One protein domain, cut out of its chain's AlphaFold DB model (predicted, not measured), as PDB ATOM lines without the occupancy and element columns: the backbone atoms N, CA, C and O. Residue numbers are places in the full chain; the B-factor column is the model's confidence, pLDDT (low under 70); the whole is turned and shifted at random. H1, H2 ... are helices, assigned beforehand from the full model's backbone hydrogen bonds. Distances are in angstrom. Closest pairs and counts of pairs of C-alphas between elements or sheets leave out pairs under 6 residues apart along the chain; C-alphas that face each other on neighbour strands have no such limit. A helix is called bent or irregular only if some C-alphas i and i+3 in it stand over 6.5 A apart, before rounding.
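This is residues 55 to 203 of the 353 residues of an uncharacterized protein of Exophiala xenobiotica (UniProt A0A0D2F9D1). One long helix, H3, runs through the middle between two groups of helices: H1, H4, H5 and H6 on one side, and H7, H8, H9 and H10 on the other. The short H2 lies near the first residues of H3. The printed part has 149 residues and ten named helices, H1 to H10 in chain order, with no named strand; the class is all helix. The whole is compact, with a radius of gyration of the C-alphas of 15.0 A and spans of 46 by 33 by 20 A.

H7, the longest by residues, runs from 149 to 169 over 28.5 A and is irregular: C-alphas 166 and 169 are 7.1 A apart. H3, residues 81 to 100, measures 28.8 A from C-alpha 81 at (147.791, 173.683, 122.228). H1, residues 55 to 70, begins with C-alpha 55 at (133.454, 142.989, 112.769) and measures 22.9 A; H6, residues 128 to 141, measures 19.7 A. The others are H2, 73 to 77; H4, 105 to 111; H5, 115 to 123; H8, 174 to 178; H9, 180 to 187; and H10, 194 to 202, ending with C-alpha 202 at (161.026, 174.933, 119.088).

H7 and H3 touch at a shallow tilt of 23 degrees, opposite ways, the closest C-alphas being those of Ile 89 and Leu 156, 6.3 A apart. With residues 162 to 166 alone H7 touches H10, closest at Ala 166 and Val 201, C-alphas 5.0 A apart. H9 and H10 form a helical hairpin, closest at C-alphas 184 and 194, 5.8 A. H8 touches H10, closest at C-alphas 177 and 202, 6.0 A. H3 touches H6 at a steep tilt of 40 degrees, the same way; C-alphas 95 and 131 are closest, 5.4 A. H6 touches H4, closest at C-alphas 109 and 136, 5.0 A. H1 and H5 touch at a shallow tilt of 9 degrees, the same way, closest at C-alphas 61 and 117, 5.8 A. H2 is close to but not clearly touching H3, with C-alphas 75 and 83 closest, 6.6 A. H6 and H7 are apart. Every O i to N i+4 pair is within hydrogen-bond range in H1, H3, H4, H5, H6, H8, H9 and H10; H7 has 15 of 17, and H2 has 0 of 1, with 2 of 2 O i to N i+3 pairs within range.

The C-alphas of Gly 55 and Asn 171 are farthest apart, 46.0 A. The printed part has no cut and no long link. Its mean pLDDT is 72.1; 60 residues are under 70, among them 68 to 79, 143 to 152 and 161 to 183.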
ATOM      1  N   GLY A  55     132.099 143.505 112.534       65.50
ATOM      2  CA  GLY A  55     133.454 142.989 112.769       65.50
ATOM      3  C   GLY A  55     134.550 144.047 112.611       65.50
ATOM      4  O   GLY A  55     135.578 143.962 113.271       65.50
ATOM      5  N   VAL A  56     134.328 145.050 111.754       71.19
ATOM      6  CA  VAL A  56     135.256 146.182 111.583       71.19
ATOM      7  C   VAL A  56     135.053 147.191 112.710       71.19
ATOM      8  O   VAL A  56     136.028 147.646 113.293       71.19
ATOM      9  N   THR A  57     133.800 147.477 113.071       72.44
ATOM     10  CA  THR A  57     133.451 148.316 114.228       72.44
ATOM     11  C   THR A  57     134.083 147.780 115.514       72.44
ATOM     12  O   THR A  57     134.783 148.523 116.194       72.44
ATOM     13  N   GLY A  58     133.919 146.483 115.805       67.69
ATOM     14  CA  GLY A  58     134.511 145.859 116.992       67.69
ATOM     15  C   GLY A  58     136.040 145.936 117.014       67.69
ATOM     16  O   GLY A  58     136.611 146.305 118.033       67.69
ATOM     17  N   ALA A  59     136.699 145.682 115.879       71.81
ATOM     18  CA  ALA A  59     138.158 145.773 115.776       71.81
ATOM     19  C   ALA A  59     138.681 147.212 115.953       71.81
ATOM     20  O   ALA A  59     139.724 147.414 116.570       71.81
ATOM     21  N   LEU A  60     137.956 148.217 115.445       72.94
ATOM     22  CA  LEU A  60     138.290 149.630 115.649       72.94
ATOM     23  C   LEU A  60     138.151 150.038 117.121       72.94
ATOM     24  O   LEU A  60     139.030 150.716 117.647       72.94
ATOM     25  N   VAL A  61     137.072 149.610 117.785       75.75
ATOM     26  CA  VAL A  61     136.824 149.867 119.215       75.75
ATOM     27  C   VAL A  61     137.890 149.198 120.082       75.75
ATOM     28  O   VAL A  61     138.439 149.839 120.979       75.75
ATOM     29  N   GLU A  62     138.215 147.935 119.809       73.62
ATOM     30  CA  GLU A  62     139.245 147.190 120.538       73.62
ATOM     31  C   GLU A  62     140.612 147.865 120.395       73.62
ATOM     32  O   GLU A  62     141.228 148.204 121.402       73.62
ATOM     33  N   LEU A  63     141.033 148.175 119.163       74.81
ATOM     34  CA  LEU A  63     142.310 148.842 118.913       74.81
ATOM     35  C   LEU A  63     142.379 150.225 119.576       74.81
ATOM     36  O   LEU A  63     143.407 150.567 120.158       74.81
ATOM     37  N   ALA A  64     141.294 151.007 119.517       71.06
ATOM     38  CA  ALA A  64     141.241 152.325 120.145       71.06
ATOM     39  C   ALA A  64     141.391 152.207 121.664       71.06
ATOM     40  O   ALA A  64     142.154 152.950 122.272       71.06
ATOM     41  N   THR A  65     140.735 151.216 122.265       69.56
ATOM     42  CA  THR A  65     140.833 150.949 123.703       69.56
ATOM     43  C   THR A  65     142.242 150.518 124.094       69.56
ATOM     44  O   THR A  65     142.790 151.040 125.060       69.56
ATOM     45  N   THR A  66     142.855 149.599 123.345       72.38
ATOM     46  CA  THR A  66     144.217 149.126 123.618       72.38
ATOM     47  C   THR A  66     145.230 150.260 123.505       72.38
ATOM     48  O   THR A  66     145.985 150.486 124.444       72.38
ATOM     49  N   MET A  67     145.213 151.014 122.403       72.44
ATOM     50  CA  MET A  67     146.125 152.148 122.234       72.44
ATOM     51  C   MET A  67     145.839 153.262 123.246       72.44
ATOM     52  O   MET A  67     146.774 153.850 123.772       72.44
ATOM     53  N   GLY A  68     144.569 153.516 123.566       65.50
ATOM     54  CA  GLY A  68     144.154 154.498 124.567       65.50
ATOM     55  C   GLY A  68     144.577 154.151 125.996       65.50
ATOM     56  O   GLY A  68     144.822 155.051 126.789       65.50
ATOM     57  N   ASN A  69     144.708 152.868 126.332       67.88
ATOM     58  CA  ASN A  69     145.226 152.447 127.637       67.88
ATOM     59  C   ASN A  69     146.752 152.604 127.746       67.88
ATOM     60  O   ASN A  69     147.269 152.768 128.850       67.88
ATOM     61  N   ASP A  70     147.459 152.563 126.615       65.88
ATOM     62  CA  ASP A  70     148.914 152.753 126.544       65.88
ATOM     63  C   ASP A  70     149.312 154.243 126.544       65.88
ATOM     64  O   ASP A  70     150.478 154.598 126.725       65.88
ATOM     65  N   ILE A  71     148.340 155.131 126.346       64.62
ATOM     66  CA  ILE A  71     148.479 156.583 126.393       64.62
ATOM     67  C   ILE A  71     148.639 157.017 127.869       64.62
ATOM     68  O   ILE A  71     147.725 156.891 128.681       64.62
ATOM     69  N   SER A  72     149.842 157.491 128.233       55.69
ATOM     70  CA  SER A  72     150.219 157.832 129.620       55.69
ATOM     71  C   SER A  72     149.273 158.873 130.254       55.69
ATOM     72  O   SER A  72     148.942 159.866 129.606       55.69
ATOM     73  N   PRO A  73     148.878 158.741 131.538       47.03
ATOM     74  CA  PRO A  73     147.964 159.678 132.207       47.03
ATOM     75  C   PRO A  73     148.489 161.125 132.316       47.03
ATOM     76  O   PRO A  73     147.709 162.038 132.609       47.03
ATOM     77  N   ASP A  74     149.777 161.350 132.046       50.28
ATOM     78  CA  ASP A  74     150.437 162.660 132.078       50.28
ATOM     79  C   ASP A  74     149.969 163.622 130.966       50.28
ATOM     80  O   ASP A  74     150.293 164.805 130.996       50.28
ATOM     81  N   ILE A  75     149.138 163.184 130.017       54.56
ATOM     82  CA  ILE A  75     148.571 164.058 128.967       54.56
ATOM     83  C   ILE A  75     147.638 165.118 129.534       54.56
ATOM     84  O   ILE A  75     147.551 166.214 128.989       54.56
ATOM     85  N   ASN A  76     146.991 164.839 130.668       55.62
ATOM     86  CA  ASN A  76     146.205 165.850 131.376       55.62
ATOM     87  C   ASN A  76     147.083 166.976 131.957       55.62
ATOM     88  O   ASN A  76     146.556 167.997 132.395       55.62
ATOM     89  N   LEU A  77     148.410 166.793 131.987       56.09
ATOM     90  CA  LEU A  77     149.377 167.825 132.365       56.09
ATOM     91  C   LEU A  77     149.787 168.694 131.166       56.09
ATOM     92  O   LEU A  77     150.334 169.780 131.373       56.09
ATOM     93  N   LEU A  78     149.522 168.255 129.928       63.53
ATOM     94  CA  LEU A  78     149.740 169.066 128.733       63.53
ATOM     95  C   LEU A  78     148.680 170.167 128.673       63.53
ATOM     96  O   LEU A  78     147.486 169.923 128.825       63.53
ATOM     97  N   SER A  79     149.115 171.404 128.449       63.09
ATOM     98  CA  SER A  79     148.213 172.551 128.397       63.09
ATOM     99  C   SER A  79     147.791 172.871 126.961       63.09
ATOM    100  O   SER A  79     148.629 172.983 126.061       63.09
ATOM    101  N   GLY A  80     146.475 173.034 126.769       72.69
ATOM    102  CA  GLY A  80     145.823 173.582 125.573       72.69
ATOM    103  C   GLY A  80     146.448 173.130 124.244       72.69
ATOM    104  O   GLY A  80     146.299 171.961 123.889       72.69
ATOM    105  N   PRO A  81     147.199 173.999 123.535       70.12
ATOM    106  CA  PRO A  81     147.791 173.683 122.228       70.12
ATOM    107  C   PRO A  81     148.688 172.430 122.189       70.12
ATOM    108  O   PRO A  81     148.818 171.793 121.140       70.12
ATOM    109  N   SER A  82     149.313 172.069 123.317       68.00
ATOM    110  CA  SER A  82     150.168 170.873 123.430       68.00
ATOM    111  C   SER A  82     149.347 169.591 123.504       68.00
ATOM    112  O   SER A  82     149.737 168.574 122.936       68.00
ATOM    113  N   GLN A  83     148.193 169.650 124.171       72.19
ATOM    114  CA  GLN A  83     147.253 168.537 124.252       72.19
ATOM    115  C   GLN A  83     146.584 168.288 122.895       72.19
ATOM    116  O   GLN A  83     146.426 167.135 122.493       72.19
ATOM    117  N   GLU A  84     146.244 169.353 122.166       78.50
ATOM    118  CA  GLU A  84     145.734 169.267 120.790       78.50
ATOM    119  C   GLU A  84     146.767 168.616 119.863       78.50
ATOM    120  O   GLU A  84     146.469 167.596 119.248       78.50
ATOM    121  N   SER A  85     148.015 169.105 119.862       76.38
ATOM    122  CA  SER A  85     149.094 168.537 119.031       76.38
ATOM    123  C   SER A  85     149.375 167.067 119.364       76.38
ATOM    124  O   SER A  85     149.609 166.251 118.474       76.38
ATOM    125  N   PHE A  86     149.325 166.703 120.648       80.19
ATOM    126  CA  PHE A  86     149.466 165.313 121.082       80.19
ATOM    127  C   PHE A  86     148.313 164.445 120.562       80.19
ATOM    128  O   PHE A  86     148.545 163.373 120.001       80.19
ATOM    129  N   THR A  87     147.075 164.925 120.712       83.44
ATOM    130  CA  THR A  87     145.868 164.240 120.227       83.44
ATOM    131  C   THR A  87     145.950 164.026 118.719       83.44
ATOM    132  O   THR A  87     145.628 162.938 118.240       83.44
ATOM    133  N   GLU A  88     146.434 165.018 117.971       83.75
ATOM    134  CA  GLU A  88     146.603 164.919 116.523       83.75
ATOM    135  C   GLU A  88     147.618 163.841 116.128       83.75
ATOM    136  O   GLU A  88     147.323 162.957 115.319       83.75
ATOM    137  N   ILE A  89     148.797 163.851 116.753       79.69
ATOM    138  CA  ILE A  89     149.855 162.869 116.477       79.69
ATOM    139  C   ILE A  89     149.399 161.448 116.836       79.69
ATOM    140  O   ILE A  89     149.611 160.510 116.061       79.69
ATOM    141  N   MET A  90     148.733 161.275 117.979       82.38
ATOM    142  CA  MET A  90     148.222 159.971 118.405       82.38
ATOM    143  C   MET A  90     147.084 159.470 117.510       82.38
ATOM    144  O   MET A  90     147.018 158.277 117.209       82.38
ATOM    145  N   SER A  91     146.234 160.372 117.017       86.50
ATOM    146  CA  SER A  91     145.179 160.052 116.045       86.50
ATOM    147  C   SER A  91     145.763 159.603 114.706       86.50
ATOM    148  O   SER A  91     145.293 158.622 114.122       86.50
ATOM    149  N   ALA A  92     146.831 160.261 114.247       83.88
ATOM    150  CA  ALA A  92     147.569 159.849 113.060       83.88
ATOM    151  C   ALA A  92     148.205 158.462 113.243       83.88
ATOM    152  O   ALA A  92     148.034 157.590 112.390       83.88
ATOM    153  N   LEU A  93     148.863 158.210 114.380       81.75
ATOM    154  CA  LEU A  93     149.411 156.889 114.705       81.75
ATOM    155  C   LEU A  93     148.324 155.809 114.735       81.75
ATOM    156  O   LEU A  93     148.527 154.729 114.177       81.75
ATOM    157  N   PHE A  94     147.167 156.085 115.334       85.44
ATOM    158  CA  PHE A  94     146.036 155.158 115.334       85.44
ATOM    159  C   PHE A  94     145.573 154.826 113.906       85.44
ATOM    160  O   PHE A  94     145.454 153.651 113.553       85.44
ATOM    161  N   ALA A  95     145.371 155.838 113.057       85.06
ATOM    162  CA  ALA A  95     144.932 155.632 111.678       85.06
ATOM    163  C   ALA A  95     145.939 154.806 110.856       85.06
ATOM    164  O   ALA A  95     145.536 153.930 110.084       85.06
ATOM    165  N   LEU A  96     147.242 155.024 111.057       83.00
ATOM    166  CA  LEU A  96     148.284 154.216 110.421       83.00
ATOM    167  C   LEU A  96     148.245 152.759 110.912       83.00
ATOM    168  O   LEU A  96     148.263 151.845 110.094       83.00
ATOM    169  N   ASN A  97     148.074 152.525 112.217       80.88
ATOM    170  CA  ASN A  97     147.934 151.168 112.763       80.88
ATOM    171  C   ASN A  97     146.700 150.434 112.210       80.88
ATOM    172  O   ASN A  97     146.771 149.249 111.883       80.88
ATOM    173  N   VAL A  98     145.576 151.134 112.034       80.50
ATOM    174  CA  VAL A  98     144.392 150.578 111.361       80.50
ATOM    175  C   VAL A  98     144.712 150.207 109.912       80.50
ATOM    176  O   VAL A  98     144.326 149.120 109.477       80.50
ATOM    177  N   ALA A  99     145.444 151.047 109.177       80.56
ATOM    178  CA  ALA A  99     145.870 150.730 107.813       80.56
ATOM    179  C   ALA A  99     146.785 149.497 107.739       80.56
ATOM    180  O   ALA A  99     146.707 148.725 106.785       80.56
ATOM    181  N   ASP A 100     147.574 149.263 108.783       72.94
ATOM    182  CA  ASP A 100     148.543 148.171 108.853       72.94
ATOM    183  C   ASP A 100     147.972 146.852 109.389       72.94
ATOM    184  O   ASP A 100     148.540 145.780 109.171       72.94
ATOM    185  N   SER A 101     146.823 146.912 110.059       69.31
ATOM    186  CA  SER A 101     146.138 145.756 110.654       69.31
ATOM    187  C   SER A 101     145.565 144.755 109.636       69.31
ATOM    188  O   SER A 101     145.028 143.711 110.011       69.31
ATOM    189  N   GLY A 102     145.614 145.074 108.337       68.69
ATOM    190  CA  GLY A 102     144.953 144.294 107.289       68.69
ATOM    191  C   GLY A 102     143.421 144.408 107.314       68.69
ATOM    192  O   GLY A 102     142.725 143.600 106.688       68.69
ATOM    193  N   MET A 103     142.869 145.386 108.041       74.44
ATOM    194  CA  MET A 103     141.451 145.738 107.964       74.44
ATOM    195  C   MET A 103     141.086 146.271 106.570       74.44
ATOM    196  O   MET A 103     141.898 146.865 105.865       74.44
ATOM    197  N   ASN A 104     139.826 146.081 106.163       81.62
ATOM    198  CA  ASN A 104     139.326 146.695 104.936       81.62
ATOM    199  C   ASN A 104     139.195 148.208 105.163       81.62
ATOM    200  O   ASN A 104     138.258 148.650 105.826       81.62
ATOM    201  N   LEU A 105     140.126 148.982 104.605       80.81
ATOM    202  CA  LEU A 105     140.211 150.432 104.785       80.81
ATOM    203  C   LEU A 105     138.968 151.186 104.298       80.81
ATOM    204  O   LEU A 105     138.547 152.147 104.936       80.81
ATOM    205  N   THR A 106     138.326 150.728 103.221       84.75
ATOM    206  CA  THR A 106     137.068 151.315 102.734       84.75
ATOM    207  C   THR A 106     135.943 151.115 103.748       84.75
ATOM    208  O   THR A 106     135.183 152.042 104.024       84.75
ATOM    209  N   ALA A 107     135.858 149.926 104.350       81.06
ATOM    210  CA  ALA A 107     134.906 149.658 105.423       81.06
ATOM    211  C   ALA A 107     135.271 150.425 106.705       81.06
ATOM    212  O   ALA A 107     134.384 150.985 107.336       81.06
ATOM    213  N   ALA A 108     136.554 150.508 107.068       81.50
ATOM    214  CA  ALA A 108     137.011 151.250 108.243       81.50
ATOM    215  C   ALA A 108     136.677 152.748 108.132       81.50
ATOM    216  O   ALA A 108     136.078 153.299 109.050       81.50
ATOM    217  N   CYS A 109     136.940 153.368 106.976       86.44
ATOM    218  CA  CYS A 109     136.557 154.750 106.661       86.44
ATOM    219  C   CYS A 109     135.043 154.998 106.837       86.44
ATOM    220  O   CYS A 109     134.640 156.027 107.380       86.44
ATOM    221  N   GLN A 110     134.193 154.048 106.428       85.88
ATOM    222  CA  GLN A 110     132.738 154.150 106.613       85.88
ATOM    223  C   GLN A 110     132.308 153.945 108.072       85.88
ATOM    224  O   GLN A 110     131.397 154.621 108.547       85.88
ATOM    225  N   GLN A 111     132.949 153.016 108.787       85.00
ATOM    226  CA  GLN A 111     132.564 152.637 110.149       85.00
ATOM    227  C   GLN A 111     133.072 153.609 111.218       85.00
ATOM    228  O   GLN A 111     132.466 153.701 112.284       85.00
ATOM    229  N   VAL A 112     134.132 154.376 110.949       82.75
ATOM    230  CA  VAL A 112     134.744 155.257 111.956       82.75
ATOM    231  C   VAL A 112     133.827 156.394 112.425       82.75
ATOM    232  O   VAL A 112     133.980 156.897 113.533       82.75
ATOM    233  N   GLN A 113     132.838 156.775 111.608       79.06
ATOM    234  CA  GLN A 113     131.830 157.778 111.971       79.06
ATOM    235  C   GLN A 113     130.584 157.207 112.642       79.06
ATOM    236  O   GLN A 113     129.680 157.969 112.992       79.06
ATOM    237  N   THR A 114     130.503 155.890 112.832       84.00
ATOM    238  CA  THR A 114     129.416 155.328 113.635       84.00
ATOM    239  C   THR A 114     129.503 155.846 115.066       84.00
ATOM    240  O   THR A 114     130.591 156.080 115.593       84.00
ATOM    241  N   THR A 115     128.347 156.038 115.701       83.25
ATOM    242  CA  THR A 115     128.256 156.610 117.053       83.25
ATOM    243  C   THR A 115     129.117 155.851 118.063       83.25
ATOM    244  O   THR A 115     129.753 156.472 118.906       83.25
ATOM    245  N   GLU A 116     129.171 154.524 117.946       80.94
ATOM    246  CA  GLU A 116     129.955 153.645 118.817       80.94
ATOM    247  C   GLU A 116     131.464 153.884 118.673       80.94
ATOM    248  O   GLU A 116     132.137 154.181 119.660       80.94
ATOM    249  N   VAL A 117     131.993 153.851 117.444       80.94
ATOM    250  CA  VAL A 117     133.430 154.068 117.198       80.94
ATOM    251  C   VAL A 117     133.824 155.501 117.536       80.94
ATOM    252  O   VAL A 117     134.859 155.722 118.160       80.94
ATOM    253  N   LYS A 118     132.981 156.481 117.190       83.31
ATOM    254  CA  LYS A 118     133.234 157.890 117.503       83.31
ATOM    255  C   LYS A 118     133.322 158.127 119.010       83.31
ATOM    256  O   LYS A 118     134.215 158.843 119.456       83.31
ATOM    257  N   TYR A 119     132.412 157.535 119.782       79.06
ATOM    258  CA  TYR A 119     132.446 157.628 121.239       79.06
ATOM    259  C   TYR A 119     133.718 156.995 121.805       79.06
ATOM    260  O   TYR A 119     134.382 157.617 122.632       79.06
ATOM    261  N   GLN A 120     134.096 155.808 121.318       81.56
ATOM    262  CA  GLN A 120     135.292 155.133 121.810       81.56
ATOM    263  C   GLN A 120     136.573 155.899 121.478       81.56
ATOM    264  O   GLN A 120     137.429 156.044 122.342       81.56
ATOM    265  N   LEU A 121     136.696 156.445 120.267       81.56
ATOM    266  CA  LEU A 121     137.857 157.250 119.885       81.56
ATOM    267  C   LEU A 121     138.026 158.468 120.799       81.56
ATOM    268  O   LEU A 121     139.129 158.722 121.266       81.56
ATOM    269  N   LEU A 122     136.932 159.164 121.123       84.06
ATOM    270  CA  LEU A 122     136.966 160.282 122.070       84.06
ATOM    271  C   LEU A 122     137.338 159.828 123.487       84.06
ATOM    272  O   LEU A 122     138.141 160.485 124.146       84.06
ATOM    273  N   ALA A 123     136.782 158.705 123.951       78.88
ATOM    274  CA  ALA A 123     137.112 158.136 125.259       78.88
ATOM    275  C   ALA A 123     138.589 157.710 125.356       78.88
ATOM    276  O   ALA A 123     139.176 157.776 126.434       78.88
ATOM    277  N   SER A 124     139.189 157.328 124.231       77.56
ATOM    278  CA  SER A 124     140.596 156.943 124.093       77.56
ATOM    279  C   SER A 124     141.530 158.107 123.722       77.56
ATOM    280  O   SER A 124     142.666 157.858 123.333       77.56
ATOM    281  N   ALA A 125     141.078 159.361 123.849       80.62
ATOM    282  CA  ALA A 125     141.857 160.569 123.552       80.62
ATOM    283  C   ALA A 125     142.346 160.685 122.090       80.62
ATOM    284  O   ALA A 125     143.432 161.200 121.824       80.62
ATOM    285  N   PHE A 126     141.525 160.244 121.134       85.69
ATOM    286  CA  PHE A 126     141.733 160.442 119.697       85.69
ATOM    287  C   PHE A 126     140.711 161.419 119.101       85.69
ATOM    288  O   PHE A 126     139.582 161.539 119.579       85.69
ATOM    289  N   SER A 127     141.086 162.067 117.997       88.31
ATOM    290  CA  SER A 127     140.235 162.917 117.163       88.31
ATOM    291  C   SER A 127     139.536 162.073 116.086       88.31
ATOM    292  O   SER A 127     140.179 161.642 115.124       88.31
ATOM    293  N   PRO A 128     138.213 161.822 116.184       85.12
ATOM    294  CA  PRO A 128     137.517 160.945 115.241       85.12
ATOM    295  C   PRO A 128     137.498 161.487 113.811       85.12
ATOM    296  O   PRO A 128     137.508 160.713 112.855       85.12
ATOM    297  N   ASP A 129     137.452 162.813 113.662       87.75
ATOM    298  CA  ASP A 129     137.391 163.464 112.354       87.75
ATOM    299  C   ASP A 129     138.738 163.364 111.628       87.75
ATOM    300  O   ASP A 129     138.757 163.024 110.446       87.75
ATOM    301  N   GLN A 130     139.849 163.508 112.355       87.81
ATOM    302  CA  GLN A 130     141.191 163.305 111.812       87.81
ATOM    303  C   GLN A 130     141.455 161.839 111.463       87.81
ATOM    304  O   GLN A 130     141.929 161.525 110.372       87.81
ATOM    305  N   VAL A 131     141.084 160.910 112.356       87.12
ATOM    306  CA  VAL A 131     141.181 159.470 112.073       87.12
ATOM    307  C   VAL A 131     140.389 159.124 110.810       87.12
ATOM    308  O   VAL A 131     140.873 158.373 109.962       87.12
ATOM    309  N   LYS A 132     139.190 159.691 110.638       88.06
ATOM    310  CA  LYS A 132     138.411 159.518 109.410       88.06
ATOM    311  C   LYS A 132     139.130 160.083 108.192       88.06
ATOM    312  O   LYS A 132     139.224 159.364 107.197       88.06
ATOM    313  N   GLY A 133     139.576 161.338 108.253       85.88
ATOM    314  CA  GLY A 133     140.261 162.018 107.151       85.88
ATOM    315  C   GLY A 133     141.405 161.164 106.618       85.88
ATOM    316  O   GLY A 133     141.398 160.761 105.451       85.88
ATOM    317  N   LEU A 134     142.285 160.741 107.525       86.38
ATOM    318  CA  LEU A 134     143.406 159.850 107.245       86.38
ATOM    319  C   LEU A 134     142.990 158.489 106.690       86.38
ATOM    320  O   LEU A 134     143.492 158.077 105.645       86.38
ATOM    321  N   LEU A 135     142.070 157.775 107.341       87.25
ATOM    322  CA  LEU A 135     141.665 156.442 106.880       87.25
ATOM    323  C   LEU A 135     141.027 156.478 105.497       87.25
ATOM    324  O   LEU A 135     141.310 155.619 104.662       87.25
ATOM    325  N   CYS A 136     140.180 157.470 105.242       88.12
ATOM    326  CA  CYS A 136     139.543 157.644 103.945       88.12
ATOM    327  C   CYS A 136     140.552 158.076 102.875       88.12
ATOM    328  O   CYS A 136     140.477 157.596 101.741       88.12
ATOM    329  N   TRP A 137     141.525 158.922 103.225       85.56
ATOM    330  CA  TRP A 137     142.595 159.309 102.313       85.56
ATOM    331  C   TRP A 137     143.490 158.120 101.945       85.56
ATOM    332  O   TRP A 137     143.720 157.894 100.756       85.56
ATOM    333  N   ILE A 138     143.921 157.311 102.923       82.88
ATOM    334  CA  ILE A 138     144.727 156.098 102.685       82.88
ATOM    335  C   ILE A 138     143.912 155.066 101.892       82.88
ATOM    336  O   ILE A 138     144.447 154.421 100.993       82.88
ATOM    337  N   ALA A 139     142.608 154.929 102.158       82.62
ATOM    338  CA  ALA A 139     141.737 154.040 101.386       82.62
ATOM    339  C   ALA A 139     141.655 154.432  99.899       82.62
ATOM    340  O   ALA A 139     141.525 153.554  99.047       82.62
ATOM    341  N   ALA A 140     141.711 155.731  99.591       82.12
ATOM    342  CA  ALA A 140     141.613 156.248  98.228       82.12
ATOM    343  C   ALA A 140     142.966 156.298  97.496       82.12
ATOM    344  O   ALA A 140     143.018 156.028  96.298       82.12
ATOM    345  N   ASN A 141     144.049 156.639  98.202       78.06
ATOM    346  CA  ASN A 141     145.354 156.952  97.604       78.06
ATOM    347  C   ASN A 141     146.450 155.921  97.925       78.06
ATOM    348  O   ASN A 141     147.538 155.979  97.353       78.06
ATOM    349  N   GLY A 142     146.188 154.978  98.831       73.06
ATOM    350  CA  GLY A 142     147.212 154.102  99.391       73.06
ATOM    351  C   GLY A 142     148.192 154.845 100.307       73.06
ATOM    352  O   GLY A 142     147.977 155.992 100.700       73.06
ATOM    353  N   TYR A 143     149.290 154.179 100.670       69.00
ATOM    354  CA  TYR A 143     150.336 154.752 101.520       69.00
ATOM    355  C   TYR A 143     151.318 155.580 100.674       69.00
ATOM    356  O   TYR A 143     152.350 155.076 100.233       69.00
ATOM    357  N   SER A 144     150.979 156.844 100.405       68.00
ATOM    358  CA  SER A 144     151.747 157.732  99.515       68.00
ATOM    359  C   SER A 144     152.276 158.982 100.232       68.00
ATOM    360  O   SER A 144     152.026 160.108  99.808       68.00
ATOM    361  N   PHE A 145     153.035 158.802 101.315       64.81
ATOM    362  CA  PHE A 145     153.593 159.910 102.113       64.81
ATOM    363  C   PHE A 145     154.953 160.438 101.607       64.81
ATOM    364  O   PHE A 145     155.690 161.054 102.369       64.81
ATOM    365  N   ASN A 146     155.324 160.164 100.346       64.25
ATOM    366  CA  ASN A 146     156.643 160.486  99.763       64.25
ATOM    367  C   ASN A 146     157.846 160.031 100.631       64.25
ATOM    368  O   ASN A 146     158.936 160.589 100.567       64.25
ATOM    369  N   SER A 147     157.621 159.029 101.483       65.12
ATOM    370  CA  SER A 147     158.539 158.531 102.504       65.12
ATOM    371  C   SER A 147     158.182 157.079 102.834       65.12
ATOM    372  O   SER A 147     157.129 156.575 102.425       65.12
ATOM    373  N   THR A 148     159.055 156.380 103.554       68.56
ATOM    374  CA  THR A 148     158.783 154.999 103.972       68.56
ATOM    375  C   THR A 148     157.883 154.959 105.206       68.56
ATOM    376  O   THR A 148     157.926 155.838 106.064       68.56
ATOM    377  N   ARG A 149     157.095 153.888 105.344       65.56
ATOM    378  CA  ARG A 149     156.232 153.667 106.516       65.56
ATOM    379  C   ARG A 149     156.995 153.728 107.843       65.56
ATOM    380  O   ARG A 149     156.529 154.345 108.794       65.56
ATOM    381  N   ALA A 150     158.175 153.111 107.889       63.84
ATOM    382  CA  ALA A 150     159.026 153.117 109.075       63.84
ATOM    383  C   ALA A 150     159.474 154.538 109.449       63.84
ATOM    384  O   ALA A 150     159.447 154.896 110.622       63.84
ATOM    385  N   GLN A 151     159.815 155.363 108.453       64.81
ATOM    386  CA  GLN A 151     160.169 156.764 108.674       64.81
ATOM    387  C   GLN A 151     158.979 157.563 109.206       64.81
ATOM    388  O   GLN A 151     159.133 158.218 110.224       64.81
ATOM    389  N   VAL A 152     157.787 157.450 108.609       67.38
ATOM    390  CA  VAL A 152     156.584 158.165 109.084       67.38
ATOM    391  C   VAL A 152     156.255 157.816 110.541       67.38
ATOM    392  O   VAL A 152     156.046 158.716 111.353       67.38
ATOM    393  N   ILE A 153     156.254 156.526 110.900       70.31
ATOM    394  CA  ILE A 153     155.983 156.087 112.280       70.31
ATOM    395  C   ILE A 153     157.068 156.599 113.236       70.31
ATOM    396  O   ILE A 153     156.745 157.146 114.289       70.31
ATOM    397  N   SER A 154     158.345 156.476 112.860       63.81
ATOM    398  CA  SER A 154     159.465 156.962 113.673       63.81
ATOM    399  C   SER A 154     159.413 158.477 113.878       63.81
ATOM    400  O   SER A 154     159.682 158.948 114.981       63.81
ATOM    401  N   THR A 155     159.033 159.243 112.853       66.06
ATOM    402  CA  THR A 155     158.881 160.699 112.944       66.06
ATOM    403  C   THR A 155     157.731 161.080 113.869       66.06
ATOM    404  O   THR A 155     157.884 162.000 114.665       66.06
ATOM    405  N   LEU A 156     156.604 160.363 113.832       71.88
ATOM    406  CA  LEU A 156     155.489 160.615 114.749       71.88
ATOM    407  C   LEU A 156     155.836 160.265 116.197       71.88
ATOM    408  O   LEU A 156     155.499 161.025 117.100       71.88
ATOM    409  N   GLN A 157     156.564 159.173 116.431       70.12
ATOM    410  CA  GLN A 157     157.065 158.832 117.767       70.12
ATOM    411  C   GLN A 157     158.043 159.890 118.298       70.12
ATOM    412  O   GLN A 157     157.920 160.329 119.441       70.12
ATOM    413  N   ALA A 158     158.969 160.358 117.455       64.62
ATOM    414  CA  ALA A 158     159.850 161.473 117.796       64.62
ATOM    415  C   ALA A 158     159.057 162.763 118.066       64.62
ATOM    416  O   ALA A 158     159.421 163.542 118.947       64.62
ATOM    417  N   ALA A 159     157.943 162.968 117.354       69.12
ATOM    418  CA  ALA A 159     157.096 164.130 117.551       69.12
ATOM    419  C   ALA A 159     156.394 164.111 118.921       69.12
ATOM    420  O   ALA A 159     156.397 165.127 119.623       69.12
ATOM    421  N   VAL A 160     155.864 162.954 119.339       72.25
ATOM    422  CA  VAL A 160     155.325 162.759 120.699       72.25
ATOM    423  C   VAL A 160     156.384 163.099 121.745       72.25
ATOM    424  O   VAL A 160     156.128 163.905 122.640       72.25
ATOM    425  N   TYR A 161     157.602 162.573 121.577       65.44
ATOM    426  CA  TYR A 161     158.715 162.865 122.477       65.44
ATOM    427  C   TYR A 161     159.023 164.370 122.553       65.44
ATOM    428  O   TYR A 161     159.203 164.917 123.639       65.44
ATOM    429  N   GLY A 162     159.020 165.075 121.419       64.69
ATOM    430  CA  GLY A 162     159.231 166.524 121.385       64.69
ATOM    431  C   GLY A 162     158.231 167.323 122.224       64.69
ATOM    432  O   GLY A 162     158.638 168.273 122.898       64.69
ATOM    433  N   LEU A 163     156.957 166.919 122.261       66.56
ATOM    434  CA  LEU A 163     155.946 167.568 123.109       66.56
ATOM    435  C   LEU A 163     156.208 167.326 124.598       66.56
ATOM    436  O   LEU A 163     156.091 168.256 125.401       66.56
ATOM    437  N   GLU A 164     156.630 166.117 124.967       63.16
ATOM    438  CA  GLU A 164     157.025 165.809 126.344       63.16
ATOM    439  C   GLU A 164     158.219 166.679 126.762       63.16
ATOM    440  O   GLU A 164     158.154 167.398 127.760       63.16
ATOM    441  N   VAL A 165     159.279 166.739 125.952       60.44
ATOM    442  CA  VAL A 165     160.453 167.591 126.211       60.44
ATOM    443  C   VAL A 165     160.073 169.071 126.363       60.44
ATOM    444  O   VAL A 165     160.546 169.761 127.279       60.44
ATOM    445  N   ALA A 166     159.203 169.568 125.484       57.53
ATOM    446  CA  ALA A 166     158.744 170.952 125.488       57.53
ATOM    447  C   ALA A 166     157.979 171.320 126.769       57.53
ATOM    448  O   ALA A 166     158.143 172.435 127.281       57.53
ATOM    449  N   SER A 167     157.228 170.367 127.330       55.69
ATOM    450  CA  SER A 167     156.446 170.540 128.560       55.69
ATOM    451  C   SER A 167     157.277 170.584 129.858       55.69
ATOM    452  O   SER A 167     156.726 170.846 130.925       55.69
ATOM    453  N   GLY A 168     158.608 170.443 129.773       50.34
ATOM    454  CA  GLY A 168     159.532 170.736 130.881       50.34
ATOM    455  C   GLY A 168     160.385 169.564 131.371       50.34
ATOM    456  O   GLY A 168     160.965 169.661 132.451       50.34
ATOM    457  N   PHE A 169     160.488 168.476 130.602       38.91
ATOM    458  CA  PHE A 169     161.188 167.261 131.037       38.91
ATOM    459  C   PHE A 169     162.671 167.167 130.609       38.91
ATOM    460  O   PHE A 169     163.408 166.395 131.220       38.91
ATOM    461  N   THR A 170     163.161 167.945 129.623       46.09
ATOM    462  CA  THR A 170     164.598 167.949 129.240       46.09
ATOM    463  C   THR A 170     165.052 169.199 128.457       46.09
ATOM    464  O   THR A 170     164.241 169.994 127.978       46.09
ATOM    465  N   ASN A 171     166.375 169.373 128.343       48.47
ATOM    466  CA  ASN A 171     167.061 170.550 127.794       48.47
ATOM    467  C   ASN A 171     167.566 170.359 126.347       48.47
ATOM    468  O   ASN A 171     168.016 171.326 125.736       48.47
ATOM    469  N   ASN A 172     167.513 169.146 125.780       53.16
ATOM    470  CA  ASN A 172     168.051 168.870 124.439       53.16
ATOM    471  C   ASN A 172     167.005 169.112 123.331       53.16
ATOM    472  O   ASN A 172     166.526 168.185 122.683       53.16
ATOM    473  N   ARG A 173     166.597 170.376 123.156       55.31
ATOM    474  CA  ARG A 173     165.554 170.783 122.188       55.31
ATOM    475  C   ARG A 173     166.075 170.985 120.757       55.31
ATOM    476  O   ARG A 173     165.305 170.871 119.809       55.31
ATOM    477  N   ALA A 174     167.369 171.266 120.589       56.00
ATOM    478  CA  ALA A 174     167.966 171.616 119.293       56.00
ATOM    479  C   ALA A 174     167.946 170.460 118.279       56.00
ATOM    480  O   ALA A 174     167.711 170.674 117.095       56.00
ATOM    481  N   GLU A 175     168.122 169.226 118.743       52.22
ATOM    482  CA  GLU A 175     168.199 168.042 117.881       52.22
ATOM    483  C   GLU A 175     166.823 167.602 117.338       52.22
ATOM    484  O   GLU A 175     166.718 167.109 116.213       52.22
ATOM    485  N   ILE A 176     165.748 167.861 118.096       55.78
ATOM    486  CA  ILE A 176     164.352 167.599 117.697       55.78
ATOM    487  C   ILE A 176     163.925 168.585 116.608       55.78
ATOM    488  O   ILE A 176     163.337 168.197 115.599       55.78
ATOM    489  N   CYS A 177     164.295 169.857 116.765       63.72
ATOM    490  CA  CYS A 177     163.963 170.894 115.795       63.72
ATOM    491  C   CYS A 177     164.743 170.763 114.479       63.72
ATOM    492  O   CYS A 177     164.239 171.171 113.438       63.72
ATOM    493  N   ASN A 178     165.923 170.139 114.495       56.47
ATOM    494  CA  ASN A 178     166.699 169.865 113.281       56.47
ATOM    495  C   ASN A 178     166.107 168.732 112.419       56.47
ATOM    496  O   ASN A 178     166.423 168.647 111.238       56.47
ATOM    497  N   ASN A 179     165.238 167.880 112.979       55.00
ATOM    498  CA  ASN A 179     164.565 166.793 112.253       55.00
ATOM    499  C   ASN A 179     163.117 167.139 111.843       55.00
ATOM    500  O   ASN A 179     162.379 166.277 111.356       55.00
ATOM    501  N   LEU A 180     162.704 168.401 112.011       63.53
ATOM    502  CA  LEU A 180     161.361 168.873 111.668       63.53
ATOM    503  C   LEU A 180     161.066 168.871 110.171       63.53
ATOM    504  O   LEU A 180     159.898 168.863 109.813       63.53
ATOM    505  N   ASP A 181     162.066 168.859 109.289       63.66
ATOM    506  CA  ASP A 181     161.822 168.919 107.841       63.66
ATOM    507  C   ASP A 181     160.993 167.728 107.346       63.66
ATOM    508  O   ASP A 181     160.052 167.892 106.563       63.66
ATOM    509  N   LEU A 182     161.273 166.529 107.867       61.38
ATOM    510  CA  LEU A 182     160.486 165.339 107.556       61.38
ATOM    511  C   LEU A 182     159.088 165.420 108.178       61.38
ATOM    512  O   LEU A 182     158.113 165.088 107.509       61.38
ATOM    513  N   PHE A 183     158.979 165.907 109.418       68.06
ATOM    514  CA  PHE A 183     157.691 166.111 110.085       68.06
ATOM    515  C   PHE A 183     156.822 167.127 109.333       68.06
ATOM    516  O   PHE A 183     155.674 166.833 109.037       68.06
ATOM    517  N   ASN A 184     157.377 168.263 108.918       73.19
ATOM    518  CA  ASN A 184     156.698 169.287 108.125       73.19
ATOM    519  C   ASN A 184     156.230 168.738 106.771       73.19
ATOM    520  O   ASN A 184     155.134 169.065 106.317       73.19
ATOM    521  N   SER A 185     157.029 167.866 106.147       65.56
ATOM    522  CA  SER A 185     156.661 167.219 104.885       65.56
ATOM    523  C   SER A 185     155.493 166.238 105.028       65.56
ATOM    524  O   SER A 185     154.757 166.057 104.058       65.56
ATOM    525  N   ILE A 186     155.330 165.578 106.180       68.44
ATOM    526  CA  ILE A 186     154.281 164.563 106.388       68.44
ATOM    527  C   ILE A 186     153.069 165.105 107.153       68.44
ATOM    528  O   ILE A 186     151.960 164.629 106.937       68.44
ATOM    529  N   ALA A 187     153.241 166.120 107.999       71.56
ATOM    530  CA  ALA A 187     152.213 166.647 108.894       71.56
ATOM    531  C   ALA A 187     150.978 167.148 108.137       71.56
ATOM    532  O   ALA A 187     149.860 166.863 108.552       71.56
ATOM    533  N   GLY A 188     151.165 167.782 106.974       72.56
ATOM    534  CA  GLY A 188     150.050 168.192 106.115       72.56
ATOM    535  C   GLY A 188     149.204 167.018 105.604       72.56
ATOM    536  O   GLY A 188     147.987 167.139 105.512       72.56
ATOM    537  N   PHE A 189     149.820 165.862 105.325       67.62
ATOM    538  CA  PHE A 189     149.099 164.642 104.931       67.62
ATOM    539  C   PHE A 189     148.443 163.926 106.115       67.62
ATOM    540  O   PHE A 189     147.513 163.148 105.926       67.62
ATOM    541  N   LEU A 190     148.950 164.163 107.324       76.25
ATOM    542  CA  LEU A 190     148.441 163.585 108.565       76.25
ATOM    543  C   LEU A 190     147.435 164.507 109.277       76.25
ATOM    544  O   LEU A 190     146.990 164.179 110.374       76.25
ATOM    545  N   GLU A 191     147.093 165.649 108.667       76.06
ATOM    546  CA  GLU A 191     146.244 166.696 109.252       76.06
ATOM    547  C   GLU A 191     146.751 167.182 110.626       76.06
ATOM    548  O   GLU A 191     145.966 167.532 111.499       76.06
ATOM    549  N   ILE A 192     148.075 167.188 110.825       77.31
ATOM    550  CA  ILE A 192     148.721 167.687 112.044       77.31
ATOM    551  C   ILE A 192     149.121 169.147 111.826       77.31
ATOM    552  O   ILE A 192     149.737 169.485 110.805       77.31
ATOM    553  N   ASN A 193     148.833 170.017 112.794       80.75
ATOM    554  CA  ASN A 193     149.241 171.416 112.738       80.75
ATOM    555  C   ASN A 193     150.750 171.562 113.007       80.75
ATOM    556  O   ASN A 193     151.204 171.789 114.130       80.75
ATOM    557  N   ALA A 194     151.542 171.456 111.937       75.94
ATOM    558  CA  ALA A 194     153.000 171.533 111.994       75.94
ATOM    559  C   ALA A 194     153.524 172.862 112.564       75.94
ATOM    560  O   ALA A 194     154.530 172.869 113.269       75.94
ATOM    561  N   GLN A 195     152.834 173.975 112.289       76.56
ATOM    562  CA  GLN A 195     153.224 175.300 112.782       76.56
ATOM    563  C   GLN A 195     153.031 175.396 114.294       76.56
ATOM    564  O   GLN A 195     153.960 175.774 115.001       76.56
ATOM    565  N   GLN A 196     151.872 174.970 114.797       76.94
ATOM    566  CA  GLN A 196     151.597 174.907 116.234       76.94
ATOM    567  C   GLN A 196     152.572 173.967 116.947       76.94
ATOM    568  O   GLN A 196     153.136 174.330 117.978       76.94
ATOM    569  N   TYR A 197     152.839 172.793 116.369       72.38
ATOM    570  CA  TYR A 197     153.829 171.858 116.898       72.38
ATOM    571  C   TYR A 197     155.227 172.489 116.983       72.38
ATOM    572  O   TYR A 197     155.879 172.440 118.029       72.38
ATOM    573  N   GLN A 198     155.684 173.126 115.902       75.69
ATOM    574  CA  GLN A 198     156.978 173.800 115.854       75.69
ATOM    575  C   GLN A 198     157.046 174.958 116.853       75.69
ATOM    576  O   GLN A 198     158.068 175.133 117.519       75.69
ATOM    577  N   GLU A 199     155.974 175.729 117.011       73.31
ATOM    578  CA  GLU A 199     155.908 176.784 118.016       73.31
ATOM    579  C   GLU A 199     156.045 176.211 119.428       73.31
ATOM    580  O   GLU A 199     156.864 176.697 120.201       73.31
ATOM    581  N   ILE A 200     155.337 175.133 119.760       72.12
ATOM    582  CA  ILE A 200     155.389 174.519 121.096       72.12
ATOM    583  C   ILE A 200     156.776 173.942 121.398       72.12
ATOM    584  O   ILE A 200     157.316 174.158 122.487       72.12
ATOM    585  N   VAL A 201     157.358 173.208 120.448       69.06
ATOM    586  CA  VAL A 201     158.587 172.435 120.676       69.06
ATOM    587  C   VAL A 201     159.850 173.272 120.474       69.06
ATOM    588  O   VAL A 201     160.820 173.115 121.222       69.06
ATOM    589  N   CYS A 202     159.836 174.198 119.515       70.31
ATOM    590  CA  CYS A 202     161.026 174.933 119.088       70.31
ATOM    591  C   CYS A 202     161.071 176.391 119.540       70.31
ATOM    592  O   CYS A 202     162.150 176.990 119.501       70.31
ATOM    593  N   THR A 203     159.976 176.985 120.033       59.94
ATOM    594  CA  THR A 203     160.097 178.286 120.710       59.94
ATOM    595  C   THR A 203     160.555 178.080 122.157       59.94
ATOM    596  O   THR A 203     160.051 177.230 122.888       59.94
TER     597      THR A 203